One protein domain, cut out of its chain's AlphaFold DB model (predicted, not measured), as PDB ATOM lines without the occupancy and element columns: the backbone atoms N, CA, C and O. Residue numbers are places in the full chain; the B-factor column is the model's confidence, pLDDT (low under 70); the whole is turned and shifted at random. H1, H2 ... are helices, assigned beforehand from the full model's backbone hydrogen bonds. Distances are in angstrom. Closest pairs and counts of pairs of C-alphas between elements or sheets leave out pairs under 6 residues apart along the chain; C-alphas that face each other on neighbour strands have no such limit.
ATOM      1  N   ARG A 184     233.775 225.787 174.794       92.75
ATOM      2  CA  ARG A 184     232.644 226.453 175.449       92.75
ATOM      3  C   ARG A 184     233.020 226.921 176.851       92.75
ATOM      4  O   ARG A 184     232.787 228.086 177.178       92.75
ATOM      5  N   SER A 185     233.631 226.043 177.646       93.50
ATOM      6  CA  SER A 185     234.078 226.361 179.006       93.50
ATOM      7  C   SER A 185     235.114 227.489 179.012       93.50
ATOM      8  O   SER A 185     234.985 228.454 179.767       93.50
ATOM      9  N   LEU A 186     236.102 227.430 178.116       93.75
ATOM     10  CA  LEU A 186     237.167 228.427 178.027       93.75
ATOM     11  C   LEU A 186     236.634 229.817 177.644       93.75
ATOM     12  O   LEU A 186     236.940 230.816 178.300       93.75
ATOM     13  N   ARG A 187     235.772 229.890 176.621       94.81
ATOM     14  CA  ARG A 187     235.128 231.142 176.183       94.81
ATOM     15  C   ARG A 187     234.169 231.702 177.228       94.81
ATOM     16  O   ARG A 187     234.121 232.921 177.400       94.81
ATOM     17  N   GLN A 188     233.442 230.841 177.945       95.44
ATOM     18  CA  GLN A 188     232.599 231.257 179.065       95.44
ATOM     19  C   GLN A 188     233.442 231.880 180.180       95.44
ATOM     20  O   GLN A 188     233.108 232.968 180.650       95.44
ATOM     21  N   GLY A 189     234.556 231.250 180.564       95.56
ATOM     22  CA  GLY A 189     235.492 231.798 181.547       95.56
ATOM     23  C   GLY A 189     236.061 233.154 181.121       95.56
ATOM     24  O   GLY A 189     236.024 234.105 181.902       95.56
ATOM     25  N   ARG A 190     236.480 233.282 179.855       95.38
ATOM     26  CA  ARG A 190     236.975 234.540 179.271       95.38
ATOM     27  C   ARG A 190     235.928 235.656 179.296       95.38
ATOM     28  O   ARG A 190     236.221 236.781 179.704       95.38
ATOM     29  N   GLU A 191     234.693 235.355 178.892       95.44
ATOM     30  CA  GLU A 191     233.580 236.311 178.939       95.44
ATOM     31  C   GLU A 191     233.250 236.725 180.379       95.44
ATOM     32  O   GLU A 191     233.065 237.916 180.647       95.44
ATOM     33  N   LEU A 192     233.196 235.769 181.311       94.62
ATOM     34  CA  LEU A 192     232.955 236.039 182.727       94.62
ATOM     35  C   LEU A 192     234.040 236.940 183.311       94.62
ATOM     36  O   LEU A 192     233.702 237.934 183.947       94.62
ATOM     37  N   PHE A 193     235.314 236.658 183.038       93.88
ATOM     38  CA  PHE A 193     236.433 237.453 183.535       93.88
ATOM     39  C   PHE A 193     236.299 238.937 183.161       93.88
ATOM     40  O   PHE A 193     236.354 239.818 184.025       93.88
ATOM     41  N   ALA A 194     236.046 239.225 181.879       93.25
ATOM     42  CA  ALA A 194     235.856 240.594 181.412       93.25
ATOM     43  C   ALA A 194     234.564 241.217 181.973       93.25
ATOM     44  O   ALA A 194     234.565 242.348 182.456       93.25
ATOM     45  N   ARG A 195     233.451 240.470 181.979       91.38
ATOM     46  CA  ARG A 195     232.133 240.959 182.430       91.38
ATOM     47  C   ARG A 195     232.094 241.304 183.919       91.38
ATOM     48  O   ARG A 195     231.405 242.251 184.302       91.38
ATOM     49  N   LEU A 196     232.797 240.529 184.739       91.62
ATOM     50  CA  LEU A 196     232.925 240.735 186.183       91.62
ATOM     51  C   LEU A 196     234.036 241.733 186.525       91.62
ATOM     52  O   LEU A 196     234.182 242.105 187.685       91.62
ATOM     53  N   ARG A 197     234.751 242.229 185.504       90.50
ATOM     54  CA  ARG A 197     235.767 243.278 185.608       90.50
ATOM     55  C   ARG A 197     236.899 242.894 186.558       90.50
ATOM     56  O   ARG A 197     237.358 243.725 187.336       90.50
ATOM     57  N   CYS A 198     237.375 241.651 186.473       89.12
ATOM     58  CA  CYS A 198     238.439 241.140 187.342       89.12
ATOM     59  C   CYS A 198     239.686 242.050 187.339       89.12
ATOM     60  O   CYS A 198     240.296 242.258 188.386       89.12
ATOM     61  N   VAL A 199     239.989 242.682 186.197       87.19
ATOM     62  CA  VAL A 199     241.098 243.642 186.022       87.19
ATOM     63  C   VAL A 199     240.980 244.929 186.854       87.19
ATOM     64  O   VAL A 199     241.926 245.703 186.930       87.19
ATOM     65  N   ARG A 200     239.826 245.195 187.484       85.94
ATOM     66  CA  ARG A 200     239.633 246.357 188.378       85.94
ATOM     67  C   ARG A 200     240.140 246.118 189.798       85.94
ATOM     68  O   ARG A 200     240.272 247.064 190.574       85.94
ATOM     69  N   CYS A 201     240.443 244.866 190.124       83.62
ATOM     70  CA  CYS A 201     241.072 244.487 191.384       83.62
ATOM     71  C   CYS A 201     242.395 243.750 191.166       83.62
ATOM     72  O   CYS A 201     243.284 243.888 191.997       83.62
ATOM     73  N   HIS A 202     242.549 243.011 190.065       85.69
ATOM     74  CA  HIS A 202     243.752 242.233 189.765       85.69
ATOM     75  C   HIS A 202     244.584 242.871 188.649       85.69
ATOM     76  O   HIS A 202     244.042 243.254 187.615       85.69
ATOM     77  N   SER A 203     245.901 242.957 188.853       84.75
ATOM     78  CA  SER A 203     246.867 243.385 187.830       84.75
ATOM     79  C   SER A 203     247.354 242.198 186.989       84.75
ATOM     80  O   SER A 203     246.990 241.054 187.256       84.75
ATOM     81  N   GLY A 204     248.186 242.472 185.980       80.94
ATOM     82  CA  GLY A 204     248.846 241.441 185.166       80.94
ATOM     83  C   GLY A 204     248.253 241.242 183.769       80.94
ATOM     84  O   GLY A 204     248.783 240.451 183.004       80.94
ATOM     85  N   ILE A 205     247.194 241.981 183.418       84.50
ATOM     86  CA  ILE A 205     246.643 242.039 182.056       84.50
ATOM     87  C   ILE A 205     246.796 243.460 181.526       84.50
ATOM     88  O   ILE A 205     246.339 244.413 182.170       84.50
ATOM     89  N   ARG A 206     247.419 243.618 180.358       75.12
ATOM     90  CA  ARG A 206     247.596 244.917 179.706       75.12
ATOM     91  C   ARG A 206     246.442 245.157 178.742       75.12
ATOM     92  O   ARG A 206     246.309 244.475 177.737       75.12
ATOM     93  N   SER A 207     245.599 246.145 179.042       77.81
ATOM     94  CA  SER A 207     244.571 246.584 178.096       77.81
ATOM     95  C   SER A 207     245.199 247.486 177.035       77.81
ATOM     96  O   SER A 207     245.753 248.535 177.355       77.81
ATOM     97  N   SER A 208     245.055 247.096 175.778       82.62
ATOM     98  CA  SER A 208     245.484 247.811 174.574       82.62
ATOM     99  C   SER A 208     244.342 247.853 173.548       82.62
ATOM    100  O   SER A 208     243.272 247.283 173.771       82.62
ATOM    101  N   GLU A 209     244.560 248.484 172.394       81.31
ATOM    102  CA  GLU A 209     243.587 248.480 171.289       81.31
ATOM    103  C   GLU A 209     243.333 247.080 170.706       81.31
ATOM    104  O   GLU A 209     242.256 246.817 170.173       81.31
ATOM    105  N   THR A 210     244.295 246.162 170.840       85.06
ATOM    106  CA  THR A 210     244.170 244.772 170.373       85.06
ATOM    107  C   THR A 210     243.430 243.882 171.364       85.06
ATOM    108  O   THR A 210     243.043 242.773 171.003       85.06
ATOM    109  N   SER A 211     243.220 244.352 172.596       91.88
ATOM    110  CA  SER A 211     242.617 243.580 173.679       91.88
ATOM    111  C   SER A 211     241.129 243.324 173.479       91.88
ATOM    112  O   SER A 211     240.442 243.972 172.689       91.88
ATOM    113  N   MET A 212     240.597 242.377 174.250       93.56
ATOM    114  CA  MET A 212     239.162 242.150 174.350       93.56
ATOM    115  C   MET A 212     238.438 243.469 174.690       93.56
ATOM    116  O   MET A 212     238.648 243.999 175.786       93.56
ATOM    117  N   PRO A 213     237.545 243.986 173.819       92.81
ATOM    118  CA  PRO A 213     236.925 245.296 174.030       92.81
ATOM    119  C   PRO A 213     236.175 245.400 175.359       92.81
ATOM    120  O   PRO A 213     236.130 246.462 175.981       92.81
ATOM    121  N   GLU A 214     235.614 244.283 175.830       92.94
ATOM    122  CA  GLU A 214     234.865 244.221 177.080       92.94
ATOM    123  C   GLU A 214     235.692 244.538 178.342       92.94
ATOM    124  O   GLU A 214     235.096 244.843 179.374       92.94
ATOM    125  N   LEU A 215     237.030 244.530 178.282       91.75
ATOM    126  CA  LEU A 215     237.893 244.941 179.404       91.75
ATOM    127  C   LEU A 215     237.798 246.443 179.707       91.75
ATOM    128  O   LEU A 215     237.954 246.861 180.856       91.75
ATOM    129  N   SER A 216     237.469 247.247 178.694       86.94
ATOM    130  CA  SER A 216     237.278 248.698 178.827       86.94
ATOM    131  C   SER A 216     235.934 249.085 179.462       86.94
ATOM    132  O   SER A 216     235.683 250.259 179.722       86.94
ATOM    133  N   ILE A 217     235.046 248.118 179.727       86.56
ATOM    134  CA  ILE A 217     233.707 248.387 180.260       86.56
ATOM    135  C   ILE A 217     233.790 248.841 181.724       86.56
ATOM    136  O   ILE A 217     233.961 248.029 182.635       86.56
ATOM    137  N   LEU A 414     242.357 253.937 190.881       49.56
ATOM    138  CA  LEU A 414     242.437 254.920 191.972       49.56
ATOM    139  C   LEU A 414     243.028 254.298 193.250       49.56
ATOM    140  O   LEU A 414     243.602 255.009 194.069       49.56
ATOM    141  N   TYR A 415     242.941 252.969 193.382       54.44
ATOM    142  CA  TYR A 415     243.602 252.173 194.413       54.44
ATOM    143  C   TYR A 415     244.349 250.989 193.780       54.44
ATOM    144  O   TYR A 415     243.740 250.283 192.973       54.44
ATOM    145  N   PRO A 416     245.608 250.696 194.165       58.69
ATOM    146  CA  PRO A 416     246.415 249.651 193.534       58.69
ATOM    147  C   PRO A 416     245.714 248.290 193.570       58.69
ATOM    148  O   PRO A 416     244.973 247.986 194.513       58.69
ATOM    149  N   ALA A 417     245.955 247.470 192.544       61.38
ATOM    150  CA  ALA A 417     245.454 246.102 192.483       61.38
ATOM    151  C   ALA A 417     245.752 245.352 193.794       61.38
ATOM    152  O   ALA A 417     246.787 245.563 194.422       61.38
ATOM    153  N   THR A 418     244.829 244.499 194.236       65.31
ATOM    154  CA  THR A 418     244.988 243.720 195.475       65.31
ATOM    155  C   THR A 418     246.141 242.731 195.371       65.31
ATOM    156  O   THR A 418     246.768 242.415 196.377       65.31
ATOM    157  N   ASN A 419     246.394 242.237 194.161       71.69
ATOM    158  CA  ASN A 419     247.440 241.286 193.823       71.69
ATOM    159  C   ASN A 419     247.507 241.095 192.303       71.69
ATOM    160  O   ASN A 419     246.541 241.365 191.580       71.69
ATOM    161  N   ASP A 420     248.627 240.542 191.849       81.06
ATOM    162  CA  ASP A 420     248.762 240.039 190.489       81.06
ATOM    163  C   ASP A 420     247.863 238.817 190.255       81.06
ATOM    164  O   ASP A 420     247.714 237.962 191.139       81.06
ATOM    165  N   ILE A 421     247.257 238.727 189.070       78.19
ATOM    166  CA  ILE A 421     246.387 237.610 188.706       78.19
ATOM    167  C   ILE A 421     247.128 236.265 188.751       78.19
ATOM    168  O   ILE A 421     246.559 235.277 189.218       78.19
ATOM    169  N   ALA A 422     248.414 236.226 188.387       75.81
ATOM    170  CA  ALA A 422     249.238 235.021 188.445       75.81
ATOM    171  C   ALA A 422     249.473 234.545 189.885       75.81
ATOM    172  O   ALA A 422     249.762 233.374 190.118       75.81
ATOM    173  N   ALA A 423     249.318 235.414 190.889       74.75
ATOM    174  CA  ALA A 423     249.378 234.992 192.285       74.75
ATOM    175  C   ALA A 423     248.119 234.220 192.729       74.75
ATOM    176  O   ALA A 423     248.202 233.437 193.675       74.75
ATOM    177  N   LEU A 424     246.968 234.383 192.056       69.69
ATOM    178  CA  LEU A 424     245.735 233.656 192.402       69.69
ATOM    179  C   LEU A 424     245.812 232.160 192.076       69.69
ATOM    180  O   LEU A 424     245.177 231.347 192.751       69.69
ATOM    181  N   THR A 425     246.581 231.793 191.050       74.44
ATOM    182  CA  THR A 425     246.666 230.415 190.549       74.44
ATOM    183  C   THR A 425     247.611 229.550 191.385       74.44
ATOM    184  O   THR A 425     247.352 228.360 191.553       74.44
ATOM    185  N   LYS A 426     248.647 230.146 191.999       74.06
ATOM    186  CA  LYS A 426     249.709 229.437 192.746       74.06
ATOM    187  C   LYS A 426     249.211 228.547 193.890       74.06
ATOM    188  O   LYS A 426     249.840 227.543 194.192       74.06
ATOM    189  N   ASN A 427     248.074 228.883 194.503       70.12
ATOM    190  CA  ASN A 427     247.491 228.122 195.615       70.12
ATOM    191  C   ASN A 427     246.195 227.387 195.231       70.12
ATOM    192  O   ASN A 427     245.388 227.085 196.113       70.12
ATOM    193  N   GLY A 428     245.941 227.150 193.938       73.25
ATOM    194  CA  GLY A 428     244.744 226.441 193.468       73.25
ATOM    195  C   GLY A 428     243.429 227.120 193.868       73.25
ATOM    196  O   GLY A 428     242.448 226.443 194.164       73.25
ATOM    197  N   PHE A 429     243.416 228.457 193.948       80.69
ATOM    198  CA  PHE A 429     242.263 229.258 194.380       80.69
ATOM    199  C   PHE A 429     241.700 228.904 195.772       80.69
ATOM    200  O   PHE A 429     240.513 229.093 196.024       80.69
ATOM    201  N   LYS A 430     242.526 228.428 196.718       72.88
ATOM    202  CA  LYS A 430     242.086 228.098 198.095       72.88
ATOM    203  C   LYS A 430     241.449 229.269 198.876       72.88
ATOM    204  O   LYS A 430     240.781 229.028 199.876       72.88
ATOM    205  N   GLY A 431     241.605 230.518 198.428       74.62
ATOM    206  CA  GLY A 431     240.973 231.705 199.017       74.62
ATOM    207  C   GLY A 431     240.549 232.744 197.972       74.62
ATOM    208  O   GLY A 431     240.899 232.641 196.798       74.62
ATOM    209  N   GLY A 432     239.806 233.765 198.411       79.12
ATOM    210  CA  GLY A 432     239.324 234.857 197.555       79.12
ATOM    211  C   GLY A 432     238.046 234.523 196.779       79.12
ATOM    212  O   GLY A 432     237.337 233.575 197.101       79.12
ATOM    213  N   CYS A 433     237.741 235.319 195.750       82.56
ATOM    214  CA  CYS A 433     236.474 235.255 195.008       82.56
ATOM    215  C   CYS A 433     236.264 233.945 194.228       82.56
ATOM    216  O   CYS A 433     235.141 233.639 193.841       82.56
ATOM    217  N   LEU A 434     237.344 233.200 193.960       84.81
ATOM    218  CA  LEU A 434     237.323 231.955 193.190       84.81
ATOM    219  C   LEU A 434     237.480 230.705 194.064       84.81
ATOM    220  O   LEU A 434     237.725 229.638 193.506       84.81
ATOM    221  N   SER A 435     237.360 230.780 195.393       82.44
ATOM    222  CA  SER A 435     237.406 229.582 196.250       82.44
ATOM    223  C   SER A 435     236.116 228.765 196.176       82.44
ATOM    224  O   SER A 435     235.084 229.240 195.711       82.44
ATOM    225  N   ALA A 436     236.180 227.481 196.555       75.50
ATOM    226  CA  ALA A 436     235.008 226.592 196.525       75.50
ATOM    227  C   ALA A 436     233.933 227.023 197.534       75.50
ATOM    228  O   ALA A 436     232.750 226.780 197.326       75.50
ATOM    229  N   SER A 437     234.361 227.720 198.584       70.44
ATOM    230  CA  SER A 437     233.509 228.423 199.533       70.44
ATOM    231  C   SER A 437     234.022 229.863 199.616       70.44
ATOM    232  O   SER A 437     235.017 230.097 200.316       70.44
ATOM    233  N   PRO A 438     233.456 230.810 198.841       63.78
ATOM    234  CA  PRO A 438     233.902 232.201 198.855       63.78
ATOM    235  C   PRO A 438     233.838 232.738 200.293       63.78
ATOM    236  O   PRO A 438     232.810 232.576 200.954       63.78
ATOM    237  N   PRO A 439     234.918 233.332 200.835       59.50
ATOM    238  CA  PRO A 439     234.912 233.749 202.228       59.50
ATOM    239  C   PRO A 439     233.936 234.916 202.417       59.50
ATOM    240  O   PRO A 439     234.040 235.919 201.714       59.50
ATOM    241  N   GLY A 440     233.056 234.841 203.420       60.94
ATOM    242  CA  GLY A 440     232.167 235.939 203.838       60.94
ATOM    243  C   GLY A 440     232.897 237.074 204.568       60.94
ATOM    244  O   GLY A 440     232.444 237.538 205.612       60.94
ATOM    245  N   ARG A 441     234.076 237.470 204.078       64.44
ATOM    246  CA  ARG A 441     234.944 238.480 204.696       64.44
ATOM    247  C   ARG A 441     234.753 239.832 204.017       64.44
ATOM    248  O   ARG A 441     234.632 239.913 202.797       64.44
ATOM    249  N   HIS A 442     234.786 240.900 204.810       62.81
ATOM    250  CA  HIS A 442     234.725 242.273 204.312       62.81
ATOM    251  C   HIS A 442     235.777 242.532 203.221       62.81
ATOM    252  O   HIS A 442     236.943 242.176 203.383       62.81
ATOM    253  N   GLY A 443     235.356 243.152 202.114       65.62
ATOM    254  CA  GLY A 443     236.235 243.505 200.994       65.62
ATOM    255  C   GLY A 443     236.452 242.403 199.949       65.62
ATOM    256  O   GLY A 443     237.002 242.697 198.891       65.62
ATOM    257  N   ILE A 444     235.990 241.166 200.184       80.62
ATOM    258  CA  ILE A 444     235.969 240.124 199.147       80.62
ATOM    259  C   ILE A 444     234.667 240.237 198.352       80.62
ATOM    260  O   ILE A 444     233.569 240.209 198.911       80.62
ATOM    261  N   ALA A 445     234.797 240.375 197.033       87.31
ATOM    262  CA  ALA A 445     233.670 240.490 196.122       87.31
ATOM    263  C   ALA A 445     232.959 239.143 195.950       87.31
ATOM    264  O   ALA A 445     233.525 238.194 195.409       87.31
ATOM    265  N   ASP A 446     231.693 239.080 196.353       89.00
ATOM    266  CA  ASP A 446     230.824 237.947 196.052       89.00
ATOM    267  C   ASP A 446     230.018 238.243 194.779       89.00
ATOM    268  O   ASP A 446     229.121 239.098 194.760       89.00
ATOM    269  N   PHE A 447     230.333 237.523 193.703       88.81
ATOM    270  CA  PHE A 447     229.656 237.615 192.409       88.81
ATOM    271  C   PHE A 447     228.477 236.643 192.249       88.81
ATOM    272  O   PHE A 447     227.749 236.780 191.267       88.81
ATOM    273  N   GLY A 448     228.238 235.737 193.208       87.94
ATOM    274  CA  GLY A 448     227.173 234.733 193.125       87.94
ATOM    275  C   GLY A 448     227.358 233.806 191.929       87.94
ATOM    276  O   GLY A 448     226.436 233.637 191.140       87.94
ATOM    277  N   LEU A 449     228.584 233.312 191.733       88.31
ATOM    278  CA  LEU A 449     228.909 232.429 190.618       88.31
ATOM    279  C   LEU A 449     228.326 231.042 190.858       88.31
ATOM    280  O   LEU A 449     228.616 230.421 191.880       88.31
ATOM    281  N   GLU A 450     227.581 230.551 189.875       88.25
ATOM    282  CA  GLU A 450     227.141 229.156 189.840       88.25
ATOM    283  C   GLU A 450     228.343 228.211 189.697       88.25
ATOM    284  O   GLU A 450     229.422 228.610 189.236       88.25
ATOM    285  N   LYS A 451     228.161 226.936 190.054       89.75
ATOM    286  CA  LYS A 451     229.231 225.925 190.053       89.75
ATOM    287  C   LYS A 451     229.938 225.827 188.696       89.75
ATOM    288  O   LYS A 451     231.169 225.806 188.640       89.75
ATOM    289  N   GLU A 452     229.176 225.836 187.608       90.69
ATOM    290  CA  GLU A 452     229.676 225.748 186.234       90.69
ATOM    291  C   GLU A 452     230.443 227.019 185.850       90.69
ATOM    292  O   GLU A 452     231.530 226.950 185.278       90.69
ATOM    293  N   GLN A 453     229.928 228.192 186.233       92.19
ATOM    294  CA  GLN A 453     230.589 229.476 185.982       92.19
ATOM    295  C   GLN A 453     231.931 229.567 186.712       92.19
ATOM    296  O   GLN A 453     232.918 230.034 186.141       92.19
ATOM    297  N   LEU A 454     231.972 229.105 187.964       91.25
ATOM    298  CA  LEU A 454     233.184 229.047 188.770       91.25
ATOM    299  C   LEU A 454     234.213 228.086 188.160       91.25
ATOM    300  O   LEU A 454     235.391 228.434 188.075       91.25
ATOM    301  N   ALA A 455     233.780 226.912 187.692       91.75
ATOM    302  CA  ALA A 455     234.647 225.950 187.014       91.75
ATOM    303  C   ALA A 455     235.246 226.528 185.719       91.75
ATOM    304  O   ALA A 455     236.465 226.495 185.545       91.75
ATOM    305  N   SER A 456     234.425 227.131 184.854       94.44
ATOM    306  CA  SER A 456     234.889 227.772 183.618       94.44
ATOM    307  C   SER A 456     235.839 228.939 183.873       94.44
ATOM    308  O   SER A 456     236.853 229.071 183.189       94.44
ATOM    309  N   LEU A 457     235.554 229.777 184.875       92.38
ATOM    310  CA  LEU A 457     236.408 230.911 185.219       92.38
ATOM    311  C   LEU A 457     237.765 230.462 185.779       92.38
ATOM    312  O   LEU A 457     238.784 231.042 185.411       92.38
ATOM    313  N   ARG A 458     237.797 229.412 186.613       90.75
ATOM    314  CA  ARG A 458     239.050 228.806 187.093       90.75
ATOM    315  C   ARG A 458     239.859 228.205 185.951       90.75
ATOM    316  O   ARG A 458     241.033 228.531 185.838       90.75
ATOM    317  N   ASN A 459     239.220 227.393 185.105       90.81
ATOM    318  CA  ASN A 459     239.858 226.774 183.941       90.81
ATOM    319  C   ASN A 459     240.519 227.829 183.042       90.81
ATOM    320  O   ASN A 459     241.684 227.713 182.667       90.81
ATOM    321  N   PHE A 460     239.790 228.905 182.751       92.56
ATOM    322  CA  PHE A 460     240.304 230.023 181.973       92.56
ATOM    323  C   PHE A 460     241.477 230.737 182.661       92.56
ATOM    324  O   PHE A 460     242.521 230.949 182.042       92.56
ATOM    325  N   ALA A 461     241.328 231.072 183.946       88.69
ATOM    326  CA  ALA A 461     242.331 231.815 184.702       88.69
ATOM    327  C   ALA A 461     243.656 231.055 184.885       88.69
ATOM    328  O   ALA A 461     244.686 231.692 185.083       88.69
ATOM    329  N   THR A 462     243.656 229.719 184.818       86.12
ATOM    330  CA  THR A 462     244.880 228.907 184.909       86.12
ATOM    331  C   THR A 462     245.569 228.653 183.575       86.12
ATOM    332  O   THR A 462     246.714 228.215 183.593       86.12
ATOM    333  N   SER A 463     244.899 228.871 182.440       81.75
ATOM    334  CA  SER A 463     245.379 228.354 181.152       81.75
ATOM    335  C   SER A 463     245.607 229.405 180.069       81.75
ATOM    336  O   SER A 463     246.521 229.218 179.275       81.75
ATOM    337  N   ARG A 464     244.792 230.473 179.978       85.75
ATOM    338  CA  ARG A 464     244.770 231.349 178.781       85.75
ATOM    339  C   ARG A 464     244.466 232.825 179.060       85.75
ATOM    340  O   ARG A 464     243.676 233.455 178.349       85.75
ATOM    341  N   LEU A 465     245.036 233.389 180.122       88.94
ATOM    342  CA  LEU A 465     244.835 234.802 180.481       88.94
ATOM    343  C   LEU A 465     245.377 235.779 179.424       88.94
ATOM    344  O   LEU A 465     244.767 236.820 179.190       88.94
ATOM    345  N   ASP A 466     246.459 235.406 178.747       88.56
ATOM    346  CA  ASP A 466     247.054 236.097 177.596       88.56
ATOM    347  C   ASP A 466     246.033 236.377 176.479       88.56
ATOM    348  O   ASP A 466     246.060 237.426 175.837       88.56
ATOM    349  N   SER A 467     245.044 235.493 176.301       92.06
ATOM    350  CA  SER A 467     243.980 235.695 175.313       92.06
ATOM    351  C   SER A 467     243.155 236.967 175.529       92.06
ATOM    352  O   SER A 467     242.442 237.387 174.619       92.06
ATOM    353  N   LEU A 468     243.190 237.585 176.714       93.00
ATOM    354  CA  LEU A 468     242.511 238.854 176.999       93.00
ATOM    355  C   LEU A 468     243.139 240.036 176.262       93.00
ATOM    356  O   LEU A 468     242.428 240.994 175.955       93.00
ATOM    357  N   GLU A 469     244.425 239.949 175.932       91.56
ATOM    358  CA  GLU A 469     245.180 240.991 175.225       91.56
ATOM    359  C   GLU A 469     244.964 240.946 173.701       91.56
ATOM    360  O   GLU A 469     245.401 241.834 172.963       91.56
ATOM    361  N   ARG A 470     244.202 239.945 173.239       91.50
ATOM    362  CA  ARG A 470     243.791 239.741 171.848       91.50
ATOM    363  C   ARG A 470     242.280 239.862 171.683       91.50
ATOM    364  O   ARG A 470     241.498 239.533 172.577       91.50
TER     365      ARG A 470
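AT A GLANCE: This is residues 184 to 217 and 414 to 470 of the 710 residues of an uncharacterized protein of Planctomycetes bacterium (UniProt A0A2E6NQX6). Two longer helices, H1 and H4, cross near their middles almost at right angles, and this cross is the core of a small body built largely of loops. Three short helices are placed about it: H2 at the residue 195 end of H1, H3 near the residue 463 end of H4, and H5 just after H4, close to H1. The printed part has 91 residues with five named helices, in the order H1, H2, H3, H4, H5, and no named strand; the class is all helix, though helices hold 39 of the 91 residues. The whole is compact, with a radius of gyration of the C-alphas of 12.6 A, and rounded, spanning 37 by 34 by 23 A.

HOW THE PARTS SIT: Begin at H4, residues 451 to 463, the longest helix. It touches H1, residues 184 to 195, about perpendicular at 88 degrees; look at their closest C-alphas, those of Gly 189 and Leu 457, 3.9 A apart. With residues 194 to 195 alone, H1 touches H2, residues 213 to 216; the closest C-alphas are those of Ala 194 and Leu 215, 5.2 A apart. H5, residues 465 to 469, is close to H1 but not clearly touching, with the C-alphas of Arg 190 and Leu 468 the closest at 7.4 A. H4 and H5 meet only through their link, and H2 and H5 are near each other, with 5 pairs of C-alphas within 10 A. H3, residues 421 to 425, is close to H4 but not clearly touching; their closest C-alphas, those of Thr 425 and Thr 462, are 6.1 A apart. H3 is apart from H1, H2 and H5, and H2 is apart from H4. Outside the helices, residues 202 to 203 pair with residues 419 to 420, parallel. Every O i to N i+4 pair is within hydrogen-bond range in H1 and H4; in H3 it is 0 of 1, with 1 of 2 O i to N i+3 pairs within range, in H5 0 of 1, with 2 of 2, and H2 is too short for an i+4 pair.

IN THESE COORDINATES: Find C-alpha 184 at (232.644, 226.453, 175.449); from there H1 runs 16.1 A to C-alpha 195. H4 begins at C-alpha 451, at (229.231, 225.925, 190.053), and measures 18.6 A. H2 has 4 residues, and H3 and H5 have 5 each; H5 ends at C-alpha 469, at (245.180, 240.991, 175.225).

THE WHOLE: The C-alphas of Glu 209 and Gly 440 are the two farthest apart, at 36.7 A. Residues 218 to 413 are not printed, and C-alphas 217 and 414 stand 16.0 A apart across the cut. The links from H1 to H2, residues 196 to 212, and from H3 to H4, residues 426 to 450, are long; that from H4 to H5 is tight. The mean pLDDT of the printed part is 83.1, and it is under 70 at residues 414 to 418, 424 and 438 to 443.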